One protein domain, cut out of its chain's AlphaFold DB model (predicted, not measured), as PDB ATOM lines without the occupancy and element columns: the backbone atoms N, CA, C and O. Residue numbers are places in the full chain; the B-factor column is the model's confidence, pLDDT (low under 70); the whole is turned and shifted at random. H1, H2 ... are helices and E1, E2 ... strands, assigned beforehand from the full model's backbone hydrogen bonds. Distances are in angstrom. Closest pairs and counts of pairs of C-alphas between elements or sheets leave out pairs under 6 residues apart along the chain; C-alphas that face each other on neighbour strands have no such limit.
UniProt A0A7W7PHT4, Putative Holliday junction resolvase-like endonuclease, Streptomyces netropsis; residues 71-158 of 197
ATOM      1  N   ALA A  71     -34.482  25.000 -27.708       78.19
ATOM      2  CA  ALA A  71     -33.752  25.385 -28.918       78.19
ATOM      3  C   ALA A  71     -34.673  25.647 -30.132       78.19
ATOM      4  O   ALA A  71     -34.319  26.409 -31.030       78.19
ATOM      5  N   GLU A  72     -35.865  25.047 -30.159       86.19
ATOM      6  CA  GLU A  72     -36.787  25.027 -31.304       86.19
ATOM      7  C   GLU A  72     -37.364  26.401 -31.665       86.19
ATOM      8  O   GLU A  72     -37.642  26.668 -32.838       86.19
ATOM      9  N   HIS A  73     -37.556  27.284 -30.679       84.19
ATOM     10  CA  HIS A  73     -38.071  28.631 -30.935       84.19
ATOM     11  C   HIS A  73     -36.960  29.625 -31.318       84.19
ATOM     12  O   HIS A  73     -37.266  30.677 -31.874       84.19
ATOM     13  N   GLY A  74     -35.684  29.300 -31.063       87.06
ATOM     14  CA  GLY A  74     -34.525  30.091 -31.497       87.06
ATOM     15  C   GLY A  74     -34.384  31.471 -30.844       87.06
ATOM     16  O   GLY A  74     -33.634  32.306 -31.340       87.06
ATOM     17  N   TYR A  75     -35.097  31.722 -29.745       92.50
ATOM     18  CA  TYR A  75     -35.005  32.984 -29.008       92.50
ATOM     19  C   TYR A  75     -33.858  32.915 -28.012       92.50
ATOM     20  O   TYR A  75     -33.612  31.872 -27.406       92.50
ATOM     21  N   HIS A  76     -33.188  34.043 -27.795       92.25
ATOM     22  CA  HIS A  76     -32.178  34.125 -26.758       92.25
ATOM     23  C   HIS A  76     -32.846  34.081 -25.363       92.25
ATOM     24  O   HIS A  76     -33.757  34.873 -25.112       92.25
ATOM     25  N   PRO A  77     -32.389  33.249 -24.402       92.19
ATOM     26  CA  PRO A  77     -33.043  33.125 -23.092       92.19
ATOM     27  C   PRO A  77     -33.159  34.447 -22.313       92.19
ATOM     28  O   PRO A  77     -34.123  34.667 -21.590       92.19
ATOM     29  N   LYS A  78     -32.193  35.369 -22.484       92.06
ATOM     30  CA  LYS A  78     -32.217  36.711 -21.849       92.06
ATOM     31  C   LYS A  78     -33.264  37.673 -22.424       92.06
ATOM     32  O   LYS A  78     -33.456  38.743 -21.846       92.06
ATOM     33  N   ASP A  79     -33.898  37.307 -23.531       94.75
ATOM     34  CA  ASP A  79     -34.948  38.103 -24.168       94.75
ATOM     35  C   ASP A  79     -36.350  37.626 -23.778       94.75
ATOM     36  O   ASP A  79     -37.335  38.256 -24.155       94.75
ATOM     37  N   ILE A  80     -36.455  36.545 -23.002       94.75
ATOM     38  CA  ILE A  80     -37.716  35.939 -22.580       94.75
ATOM     39  C   ILE A  80     -38.027  36.378 -21.148       94.75
ATOM     40  O   ILE A  80     -37.229  36.187 -20.231       94.75
ATOM     41  N   VAL A  81     -39.210  36.952 -20.947       93.62
ATOM     42  CA  VAL A  81     -39.724  37.362 -19.637       93.62
ATOM     43  C   VAL A  81     -40.972  36.555 -19.323       93.62
ATOM     44  O   VAL A  81     -41.936  36.574 -20.084       93.62
ATOM     45  N   HIS A  82     -40.963  35.871 -18.181       92.19
ATOM     46  CA  HIS A  82     -42.150  35.213 -17.648       92.19
ATOM     47  C   HIS A  82     -43.119  36.261 -17.081       92.19
ATOM     48  O   HIS A  82     -42.725  37.102 -16.269       92.19
ATOM     49  N   VAL A  83     -44.373  36.222 -17.533       91.31
ATOM     50  CA  VAL A  83     -45.452  37.140 -17.139       91.31
ATOM     51  C   VAL A  83     -46.525  36.392 -16.349       91.31
ATOM     52  O   VAL A  83     -46.872  36.807 -15.242       91.31
ATOM     53  N   GLY A  84     -47.023  35.285 -16.906       83.62
ATOM     54  CA  GLY A  84     -48.116  34.491 -16.351       83.62
ATOM     55  C   GLY A  84     -49.520  35.085 -16.563       83.62
ATOM     56  O   GLY A  84     -49.725  36.201 -17.048       83.62
ATOM     57  N   GLY A  85     -50.538  34.318 -16.169       88.44
ATOM     58  CA  GLY A  85     -51.945  34.709 -16.284       88.44
ATOM     59  C   GLY A  85     -52.534  34.384 -17.658       88.44
ATOM     60  O   GLY A  85     -52.718  33.220 -17.997       88.44
ATOM     61  N   ASN A  86     -52.898  35.406 -18.439       87.62
ATOM     62  CA  ASN A  86     -53.482  35.205 -19.776       87.62
ATOM     63  C   ASN A  86     -52.433  35.083 -20.888       87.62
ATOM     64  O   ASN A  86     -52.823  34.898 -22.034       87.62
ATOM     65  N   ILE A  87     -51.147  35.244 -20.572       89.88
ATOM     66  CA  ILE A  87     -50.008  35.007 -21.461       89.88
ATOM     67  C   ILE A  87     -48.836  34.567 -20.584       89.88
ATOM     68  O   ILE A  87     -48.537  35.241 -19.600       89.88
ATOM     69  N   ASP A  88     -48.152  33.486 -20.945       89.06
ATOM     70  CA  ASP A  88     -47.068  32.952 -20.117       89.06
ATOM     71  C   ASP A  88     -45.795  33.788 -20.269       89.06
ATOM     72  O   ASP A  88     -45.184  34.175 -19.273       89.06
ATOM     73  N   PHE A  89     -45.433  34.156 -21.502       93.81
ATOM     74  CA  PHE A  89     -44.176  34.838 -21.804       93.81
ATOM     75  C   PHE A  89     -44.340  36.063 -22.704       93.81
ATOM     76  O   PHE A  89     -45.130  36.089 -23.649       93.81
ATOM     77  N   LEU A  90     -43.497  37.060 -22.448       93.56
ATOM     78  CA  LEU A  90     -43.195  38.161 -23.353       93.56
ATOM     79  C   LEU A  90     -41.756  37.994 -23.851       93.56
ATOM     80  O   LEU A  90     -40.830  37.938 -23.045       93.56
ATOM     81  N   VAL A  91     -41.563  37.923 -25.164       94.12
ATOM     82  CA  VAL A  91     -40.245  37.780 -25.792       94.12
ATOM     83  C   VAL A  91     -39.888  39.057 -26.539       94.12
ATOM     84  O   VAL A  91     -40.654  39.529 -27.379       94.12
ATOM     85  N   PHE A  92     -38.711  39.595 -26.250       95.38
ATOM     86  CA  PHE A  92     -38.115  40.740 -26.932       95.38
ATOM     87  C   PHE A  92     -37.083  40.255 -27.960       95.38
ATOM     88  O   PHE A  92     -35.888  40.452 -27.766       95.38
ATOM     89  N   ASP A  93     -37.533  39.584 -29.025       93.50
ATOM     90  CA  ASP A  93     -36.668  38.936 -30.027       93.50
ATOM     91  C   ASP A  93     -35.672  39.931 -30.638       93.50
ATOM     92  O   ASP A  93     -36.047  40.839 -31.392       93.50
ATOM     93  N   GLY A  94     -34.393  39.736 -30.305       92.81
ATOM     94  CA  GLY A  94     -33.279  40.539 -30.785       92.81
ATOM     95  C   GLY A  94     -32.774  41.582 -29.793       92.81
ATOM     96  O   GLY A  94     -31.839  42.318 -30.118       92.81
ATOM     97  N   LEU A  95     -33.383  41.710 -28.609       95.12
ATOM     98  CA  LEU A  95     -32.996  42.711 -27.614       95.12
ATOM     99  C   LEU A  95     -31.590  42.454 -27.069       95.12
ATOM    100  O   LEU A  95     -30.847  43.410 -26.816       95.12
ATOM    101  N   PHE A  96     -31.205  41.192 -26.892       95.69
ATOM    102  CA  PHE A  96     -29.865  40.838 -26.451       95.69
ATOM    103  C   PHE A  96     -28.824  41.297 -27.475       95.69
ATOM    104  O   PHE A  96     -27.864  41.974 -27.105       95.69
ATOM    105  N   GLU A  97     -29.042  41.024 -28.757       95.50
ATOM    106  CA  GLU A  97     -28.189  41.435 -29.872       95.50
ATOM    107  C   GLU A  97     -28.142  42.957 -30.030       95.50
ATOM    108  O   GLU A  97     -27.070  43.522 -30.247       95.50
ATOM    109  N   ILE A  98     -29.269  43.649 -29.841       95.50
ATOM    110  CA  ILE A  98     -29.311  45.120 -29.817       95.50
ATOM    111  C   ILE A  98     -28.407  45.660 -28.705       95.50
ATOM    112  O   ILE A  98     -27.627  46.584 -28.936       95.50
ATOM    113  N   ARG A  99     -28.445  45.061 -27.507       93.62
ATOM    114  CA  ARG A  99     -27.555  45.439 -26.394       93.62
ATOM    115  C   ARG A  99     -26.080  45.164 -26.692       93.62
ATOM    116  O   ARG A  99     -25.230  45.848 -26.133       93.62
ATOM    117  N   GLN A 100     -25.777  44.190 -27.552       95.19
ATOM    118  CA  GLN A 100     -24.419  43.917 -28.037       95.19
ATOM    119  C   GLN A 100     -24.019  44.780 -29.249       95.19
ATOM    120  O   GLN A 100     -22.874  44.718 -29.688       95.19
ATOM    121  N   GLY A 101     -24.939  45.571 -29.809       94.50
ATOM    122  CA  GLY A 101     -24.709  46.356 -31.023       94.50
ATOM    123  C   GLY A 101     -24.658  45.527 -32.313       94.50
ATOM    124  O   GLY A 101     -24.194  46.031 -33.333       94.50
ATOM    125  N   THR A 102     -25.115  44.270 -32.292       94.94
ATOM    126  CA  THR A 102     -25.073  43.348 -33.445       94.94
ATOM    127  C   THR A 102     -26.386  43.280 -34.228       94.94
ATOM    128  O   THR A 102     -26.412  42.731 -35.329       94.94
ATOM    129  N   ARG A 103     -27.465  43.866 -33.700       92.62
ATOM    130  CA  ARG A 103     -28.767  44.029 -34.367       92.62
ATOM    131  C   ARG A 103     -29.253  45.468 -34.186       92.62
ATOM    132  O   ARG A 103     -28.926  46.110 -33.185       92.62
ATOM    133  N   LYS A 104     -30.011  45.996 -35.148       91.00
ATOM    134  CA  LYS A 104     -30.546  47.357 -35.057       91.00
ATOM    135  C   LYS A 104     -31.862  47.391 -34.267       91.00
ATOM    136  O   LYS A 104     -32.610  46.416 -34.311       91.00
ATOM    137  N   PRO A 105     -32.182  48.495 -33.566       86.88
ATOM    138  CA  PRO A 105     -33.426  48.612 -32.802       86.88
ATOM    139  C   PRO A 105     -34.704  48.403 -33.627       86.88
ATOM    140  O   PRO A 105     -35.687  47.886 -33.105       86.88
ATOM    141  N   GLU A 106     -34.697  48.784 -34.905       88.25
ATOM    142  CA  GLU A 106     -35.822  48.599 -35.830       88.25
ATOM    143  C   GLU A 106     -36.157  47.132 -36.148       88.25
ATOM    144  O   GLU A 106     -37.265  46.863 -36.607       88.25
ATOM    145  N   ASP A 107     -35.243  46.197 -35.867       86.94
ATOM    146  CA  ASP A 107     -35.441  44.758 -36.081       86.94
ATOM    147  C   ASP A 107     -36.014  44.047 -34.835       86.94
ATOM    148  O   ASP A 107     -36.201  42.828 -34.839       86.94
ATOM    149  N   LEU A 108     -36.269  44.786 -33.745       88.69
ATOM    150  CA  LEU A 108     -36.855  44.240 -32.522       88.69
ATOM    151  C   LEU A 108     -38.297  43.787 -32.778       88.69
ATOM    152  O   LEU A 108     -39.142  44.580 -33.196       88.69
ATOM    153  N   THR A 109     -38.604  42.539 -32.425       90.50
ATOM    154  CA  THR A 109     -39.981  42.025 -32.438       90.50
ATOM    155  C   THR A 109     -40.433  41.681 -31.026       90.50
ATOM    156  O   THR A 109     -39.706  41.058 -30.258       90.50
ATOM    157  N   ILE A 110     -41.657  42.080 -30.677       90.62
ATOM    158  CA  ILE A 110     -42.291  41.700 -29.414       90.62
ATOM    159  C   ILE A 110     -43.227  40.523 -29.682       90.62
ATOM    160  O   ILE A 110     -44.167  40.649 -30.470       90.62
ATOM    161  N   VAL A 111     -42.994  39.397 -29.011       90.69
ATOM    162  CA  VAL A 111     -43.813  38.185 -29.127       90.69
ATOM    163  C   VAL A 111     -44.496  37.907 -27.797       90.69
ATOM    164  O   VAL A 111     -43.855  37.889 -26.752       90.69
ATOM    165  N   LEU A 112     -45.804  37.674 -27.836       90.75
ATOM    166  CA  LEU A 112     -46.557  37.129 -26.708       90.75
ATOM    167  C   LEU A 112     -46.685  35.623 -26.949       90.75
ATOM    168  O   LEU A 112     -47.203  35.206 -27.986       90.75
ATOM    169  N   ALA A 113     -46.160  34.825 -26.025       90.19
ATOM    170  CA  ALA A 113     -46.081  33.376 -26.141       90.19
ATOM    171  C   ALA A 113     -46.805  32.697 -24.977       90.19
ATOM    172  O   ALA A 113     -46.756  33.146 -23.835       90.19
ATOM    173  N   ASP A 114     -47.491  31.609 -25.298       90.50
ATOM    174  CA  ASP A 114     -48.261  30.794 -24.366       90.50
ATOM    175  C   ASP A 114     -47.895  29.331 -24.630       90.50
ATOM    176  O   ASP A 114     -47.881  28.886 -25.786       90.50
ATOM    177  N   VAL A 115     -47.520  28.613 -23.576       89.06
ATOM    178  CA  VAL A 115     -46.977  27.260 -23.633       89.06
ATOM    179  C   VAL A 115     -48.070  26.290 -23.224       89.06
ATOM    180  O   VAL A 115     -48.559  26.286 -22.100       89.06
ATOM    181  N   LYS A 116     -48.456  25.413 -24.152       87.94
ATOM    182  CA  LYS A 116     -49.442  24.362 -23.887       87.94
ATOM    183  C   LYS A 116     -48.783  22.995 -23.865       87.94
ATOM    184  O   LYS A 116     -48.072  22.631 -24.795       87.94
ATOM    185  N   TYR A 117     -49.097  22.218 -22.832       84.56
ATOM    186  CA  TYR A 117     -48.666  20.829 -22.709       84.56
ATOM    187  C   TYR A 117     -49.803  19.845 -23.020       84.56
ATOM    188  O   TYR A 117     -50.953  20.030 -22.596       84.56
ATOM    189  N   GLY A 118     -49.479  18.780 -23.757       84.81
ATOM    190  CA  GLY A 118     -50.406  17.701 -24.100       84.81
ATOM    191  C   GLY A 118     -51.616  18.170 -24.915       84.81
ATOM    192  O   GLY A 118     -51.486  18.833 -25.943       84.81
ATOM    193  N   SER A 119     -52.820  17.815 -24.460       83.06
ATOM    194  CA  SER A 119     -54.085  18.196 -25.108       83.06
ATOM    195  C   SER A 119     -54.588  19.590 -24.717       83.06
ATOM    196  O   SER A 119     -55.718  19.945 -25.059       83.06
ATOM    197  N   SER A 120     -53.800  20.364 -23.967       83.25
ATOM    198  CA  SER A 120     -54.197  21.699 -23.526       83.25
ATOM    199  C   SER A 120     -54.341  22.638 -24.721       83.25
ATOM    200  O   SER A 120     -53.522  22.652 -25.638       83.25
ATOM    201  N   ALA A 121     -55.401  23.437 -24.706       88.94
ATOM    202  CA  ALA A 121     -55.683  24.438 -25.723       88.94
ATOM    203  C   ALA A 121     -55.752  25.822 -25.079       88.94
ATOM    204  O   ALA A 121     -55.915  25.946 -23.866       88.94
ATOM    205  N   LEU A 122     -55.665  26.866 -25.902       90.06
ATOM    206  CA  LEU A 122     -55.872  28.237 -25.442       90.06
ATOM    207  C   LEU A 122     -57.246  28.382 -24.759       90.06
ATOM    208  O   LEU A 122     -58.244  27.820 -25.224       90.06
ATOM    209  N   THR A 123     -57.327  29.177 -23.698       92.44
ATOM    210  CA  THR A 123     -58.595  29.580 -23.075       92.44
ATOM    211  C   THR A 123     -59.333  30.608 -23.941       92.44
ATOM    212  O   THR A 123     -58.843  31.060 -24.983       92.44
ATOM    213  N   ARG A 124     -60.559  30.978 -23.546       93.88
ATOM    214  CA  ARG A 124     -61.334  32.009 -24.255       93.88
ATOM    215  C   ARG A 124     -60.638  33.366 -24.170       93.88
ATOM    216  O   ARG A 124     -60.580  34.086 -25.161       93.88
ATOM    217  N   GLU A 125     -60.105  33.675 -23.000       93.25
ATOM    218  CA  GLU A 125     -59.391  34.898 -22.660       93.25
ATOM    219  C   GLU A 125     -58.077  34.982 -23.446       93.25
ATOM    220  O   GLU A 125     -57.839  35.980 -24.123       93.25
ATOM    221  N   GLN A 126     -57.290  33.902 -23.470       91.94
ATOM    222  CA  GLN A 126     -56.041  33.809 -24.238       91.94
ATOM    223  C   GLN A 126     -56.279  34.013 -25.742       91.94
ATOM    224  O   GLN A 126     -55.598  34.809 -26.391       91.94
ATOM    225  N   ARG A 127     -57.311  33.368 -26.307       93.38
ATOM    226  CA  ARG A 127     -57.709  33.597 -27.708       93.38
ATOM    227  C   ARG A 127     -58.090  35.050 -27.975       93.38
ATOM    228  O   ARG A 127     -57.743  35.577 -29.028       93.38
ATOM    229  N   ALA A 128     -58.807  35.691 -27.054       91.62
ATOM    230  CA  ALA A 128     -59.208  37.087 -27.205       91.62
ATOM    231  C   ALA A 128     -57.998  38.036 -27.210       91.62
ATOM    232  O   ALA A 128     -57.987  38.991 -27.989       91.62
ATOM    233  N   VAL A 129     -56.973  37.753 -26.395       90.00
ATOM    234  CA  VAL A 129     -55.708  38.506 -26.387       90.00
ATOM    235  C   VAL A 129     -54.975  38.353 -27.720       90.00
ATOM    236  O   VAL A 129     -54.667  39.361 -28.356       90.00
ATOM    237  N   LEU A 130     -54.765  37.122 -28.199       86.44
ATOM    238  CA  LEU A 130     -54.087  36.891 -29.482       86.44
ATOM    239  C   LEU A 130     -54.853  37.505 -30.663       86.44
ATOM    240  O   LEU A 130     -54.245  38.074 -31.567       86.44
ATOM    241  N   ALA A 131     -56.188  37.454 -30.644       87.69
ATOM    242  CA  ALA A 131     -57.010  38.136 -31.640       87.69
ATOM    243  C   ALA A 131     -56.797  39.657 -31.601       87.69
ATOM    244  O   ALA A 131     -56.604  40.273 -32.643       87.69
ATOM    245  N   ALA A 132     -56.755  40.268 -30.412       86.88
ATOM    246  CA  ALA A 132     -56.473  41.696 -30.280       86.88
ATOM    247  C   ALA A 132     -55.111  42.085 -30.856       86.88
ATOM    248  O   ALA A 132     -55.008  43.114 -31.519       86.88
ATOM    249  N   MET A 133     -54.091  41.253 -30.667       84.75
ATOM    250  CA  MET A 133     -52.789  41.473 -31.294       84.75
ATOM    251  C   MET A 133     -52.838  41.380 -32.815       84.75
ATOM    252  O   MET A 133     -52.318  42.262 -33.494       84.75
ATOM    253  N   ASN A 134     -53.478  40.336 -33.348       82.62
ATOM    254  CA  ASN A 134     -53.612  40.129 -34.790       82.62
ATOM    255  C   ASN A 134     -54.353  41.286 -35.469       82.62
ATOM    256  O   ASN A 134     -53.982  41.698 -36.566       82.62
ATOM    257  N   ASP A 135     -55.350  41.841 -34.784       84.88
ATOM    258  CA  ASP A 135     -56.125  42.992 -35.244       84.88
ATOM    259  C   ASP A 135     -55.374  44.330 -35.077       84.88
ATOM    260  O   ASP A 135     -55.933  45.390 -35.361       84.88
ATOM    261  N   GLY A 136     -54.140  44.327 -34.557       81.50
ATOM    262  CA  GLY A 136     -53.366  45.540 -34.285       81.50
ATOM    263  C   GLY A 136     -53.900  46.373 -33.114       81.50
ATOM    264  O   GLY A 136     -53.529  47.536 -32.960       81.50
ATOM    265  N   ARG A 137     -54.748  45.801 -32.250       83.06
ATOM    266  CA  ARG A 137     -55.293  46.442 -31.036       83.06
ATOM    267  C   ARG A 137     -54.289  46.414 -29.877       83.06
ATOM    268  O   ARG A 137     -54.648  46.162 -28.728       83.06
ATOM    269  N   THR A 138     -53.025  46.695 -30.180       83.06
ATOM    270  CA  THR A 138     -51.897  46.762 -29.243       83.06
ATOM    271  C   THR A 138     -51.343  48.175 -29.193       83.06
ATOM    272  O   THR A 138     -51.197  48.822 -30.229       83.06
ATOM    273  N   ARG A 139     -50.998  48.654 -27.997       78.44
ATOM    274  CA  ARG A 139     -50.415  49.984 -27.805       78.44
ATOM    275  C   ARG A 139     -49.329  49.956 -26.740       78.44
ATOM    276  O   ARG A 139     -49.471  49.261 -25.738       78.44
ATOM    277  N   GLY A 140     -48.271  50.725 -26.967       74.50
ATOM    278  CA  GLY A 140     -47.257  51.006 -25.957       74.50
ATOM    279  C   GLY A 140     -47.640  52.254 -25.173       74.50
ATOM    280  O   GLY A 140     -47.931  53.293 -25.761       74.50
ATOM    281  N   GLU A 141     -47.626  52.157 -23.850       75.75
ATOM    282  CA  GLU A 141     -47.773  53.292 -22.945       75.75
ATOM    283  C   GLU A 141     -46.614  53.281 -21.958       75.75
ATOM    284  O   GLU A 141     -46.144  52.216 -21.557       75.75
ATOM    285  N   TYR A 142     -46.186  54.458 -21.516       76.62
ATOM    286  CA  TYR A 142     -45.355  54.554 -20.330       76.62
ATOM    287  C   TYR A 142     -45.947  55.585 -19.374       76.62
ATOM    288  O   TYR A 142     -46.567  56.575 -19.773       76.62
ATOM    289  N   TRP A 143     -45.767  55.321 -18.088       78.75
ATOM    290  CA  TRP A 143     -46.348  56.105 -17.011       78.75
ATOM    291  C   TRP A 143     -45.217  56.609 -16.128       78.75
ATOM    292  O   TRP A 143     -44.331  55.843 -15.748       78.75
ATOM    293  N   LYS A 144     -45.223  57.901 -15.800       78.44
ATOM    294  CA  LYS A 144     -44.295  58.449 -14.804       78.44
ATOM    295  C   LYS A 144     -44.980  58.445 -13.448       78.44
ATOM    296  O   LYS A 144     -46.013  59.094 -13.282       78.44
ATOM    297  N   ALA A 145     -44.397  57.723 -12.498       84.44
ATOM    298  CA  ALA A 145     -44.795  57.795 -11.102       84.44
ATOM    299  C   ALA A 145     -44.160  59.030 -10.444       84.44
ATOM    300  O   ALA A 145     -42.992  59.345 -10.684       84.44
ATOM    301  N   ARG A 146     -44.928  59.730  -9.613       85.75
ATOM    302  CA  ARG A 146     -44.461  60.802  -8.734       85.75
ATOM    303  C   ARG A 146     -44.966  60.520  -7.331       85.75
ATOM    304  O   ARG A 146     -46.170  60.377  -7.130       85.75
ATOM    305  N   GLU A 147     -44.047  60.498  -6.378       89.44
ATOM    306  CA  GLU A 147     -44.371  60.449  -4.960       89.44
ATOM    307  C   GLU A 147     -44.496  61.872  -4.406       89.44
ATOM    308  O   GLU A 147     -43.707  62.763  -4.727       89.44
ATOM    309  N   THR A 148     -45.523  62.125  -3.603       89.12
ATOM    310  CA  THR A 148     -45.695  63.382  -2.871       89.12
ATOM    311  C   THR A 148     -46.317  63.059  -1.521       89.12
ATOM    312  O   THR A 148     -47.389  62.466  -1.469       89.12
ATOM    313  N   ASN A 149     -45.633  63.417  -0.431       89.69
ATOM    314  CA  ASN A 149     -46.051  63.119   0.946       89.69
ATOM    315  C   ASN A 149     -46.368  61.625   1.192       89.69
ATOM    316  O   ASN A 149     -47.344  61.306   1.863       89.69
ATOM    317  N   GLY A 150     -45.581  60.708   0.619       87.31
ATOM    318  CA  GLY A 150     -45.811  59.262   0.746       87.31
ATOM    319  C   GLY A 150     -46.921  58.703  -0.152       87.31
ATOM    320  O   GLY A 150     -47.207  57.510  -0.100       87.31
ATOM    321  N   GLN A 151     -47.556  59.535  -0.985       81.00
ATOM    322  CA  GLN A 151     -48.600  59.111  -1.914       81.00
ATOM    323  C   GLN A 151     -48.076  59.063  -3.353       81.00
ATOM    324  O   GLN A 151     -47.539  60.047  -3.868       81.00
ATOM    325  N   LEU A 152     -48.269  57.920  -4.020       86.62
ATOM    326  CA  LEU A 152     -47.936  57.735  -5.432       86.62
ATOM    327  C   LEU A 152     -49.043  58.287  -6.339       86.62
ATOM    328  O   LEU A 152     -50.227  58.014  -6.153       86.62
ATOM    329  N   SER A 153     -48.634  59.029  -7.363       80.44
ATOM    330  CA  SER A 153     -49.470  59.486  -8.473       80.44
ATOM    331  C   SER A 153     -48.837  59.063  -9.797       80.44
ATOM    332  O   SER A 153     -47.614  59.046  -9.918       80.44
ATOM    333  N   TYR A 154     -49.653  58.716 -10.791       79.56
ATOM    334  CA  TYR A 154     -49.188  58.236 -12.093       79.56
ATOM    335  C   TYR A 154     -49.704  59.157 -13.192       79.56
ATOM    336  O   TYR A 154     -50.897  59.444 -13.254       79.56
ATOM    337  N   GLN A 155     -48.808  59.620 -14.061       72.69
ATOM    338  CA  GLN A 155     -49.165  60.443 -15.213       72.69
ATOM    339  C   GLN A 155     -48.872  59.670 -16.503       72.69
ATOM    340  O   GLN A 155     -47.714  59.272 -16.703       72.69
ATOM    341  N   PRO A 156     -49.881  59.447 -17.369       70.38
ATOM    342  CA  PRO A 156     -49.652  58.819 -18.656       70.38
ATOM    343  C   PRO A 156     -48.828  59.765 -19.512       70.38
ATOM    344  O   PRO A 156     -49.047  60.981 -19.516       70.38
ATOM    345  N   ARG A 157     -47.879  59.214 -20.257       63.22
ATOM    346  CA  ARG A 157     -47.114  59.993 -21.216       63.22
ATOM    347  C   ARG A 157     -47.038  59.204 -22.513       63.22
ATOM    348  O   ARG A 157     -46.527  58.092 -22.573       63.22
ATOM    349  N   THR A 158     -47.617  59.779 -23.553       54.19
ATOM    350  CA  THR A 158     -47.639  59.208 -24.896       54.19
ATOM    351  C   THR A 158     -46.476  59.826 -25.665       54.19
ATOM    352  O   THR A 158     -46.597  60.937 -26.165       54.19
TER     353      THR A 158
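This is residues 71 to 158 of the 197 residues of the protein "Putative Holliday junction resolvase-like endonuclease" of Streptomyces netropsis (UniProt A0A7W7PHT4). A small sheet of three strands, E1, E2 and E3, has helix H1 beyond one end and helix H2 grazing it near the other, while the hairpin of E4 and E5 lies well away from this body as an arm, its tip at residues 147 to 152 sticking out. The printed part has 88 residues with two named helices and five named strands, in the order E1, E2, H1, E3, H2, E4, E5. Both sheets, E1 - E2 - E3 and E4 - E5, are antiparallel, and the class is mixed, helices and strands. The whole is loose, with a radius of gyration of the C-alphas of 16.8 A and spans of 52 by 39 by 26 A.

E1, residues 80 to 84, begins at C-alpha 80 (-37.716, 35.939, -22.580) and is 12.2 A long. E2 is residues 87 to 93, 16.3 A. H1 is residues 95 to 100, and E3 is residues 109 to 113. H2, residues 124 to 134, is 15.4 A long. E4, residues 142 to 148, is 19.6 A long. E5, residues 151 to 157, is 19.4 A long and ends at C-alpha 157 (-47.114, 59.993, -21.216).

E1 and E2 form a hairpin at 162 degrees, with N 81 and O 90 2.8 A apart, within hydrogen-bond range. E2, the inner strand, is antiparallel to E3 at 158 degrees, with N 91 and O 111 at 2.8 A. H1 is not on this sheet. H2 only grazes it with residues 125 to 133; the closest C-alphas of E2 and H2, Ile 87 and Gln 126, are 6.7 A apart. E4 and E5 form a hairpin at 152 degrees, with N 146 and O 153 at 2.8 A, and both are apart from E1, E2 and E3. In H1 and H2 every O i to N i+4 pair is within hydrogen-bond range.

The C-alphas farthest apart, Ser 119 and Asn 149, are 52.5 A from each other. The printed part has no cut and no long link. Mean pLDDT of the printed part is 87.3; residues 157 to 158 are under 70.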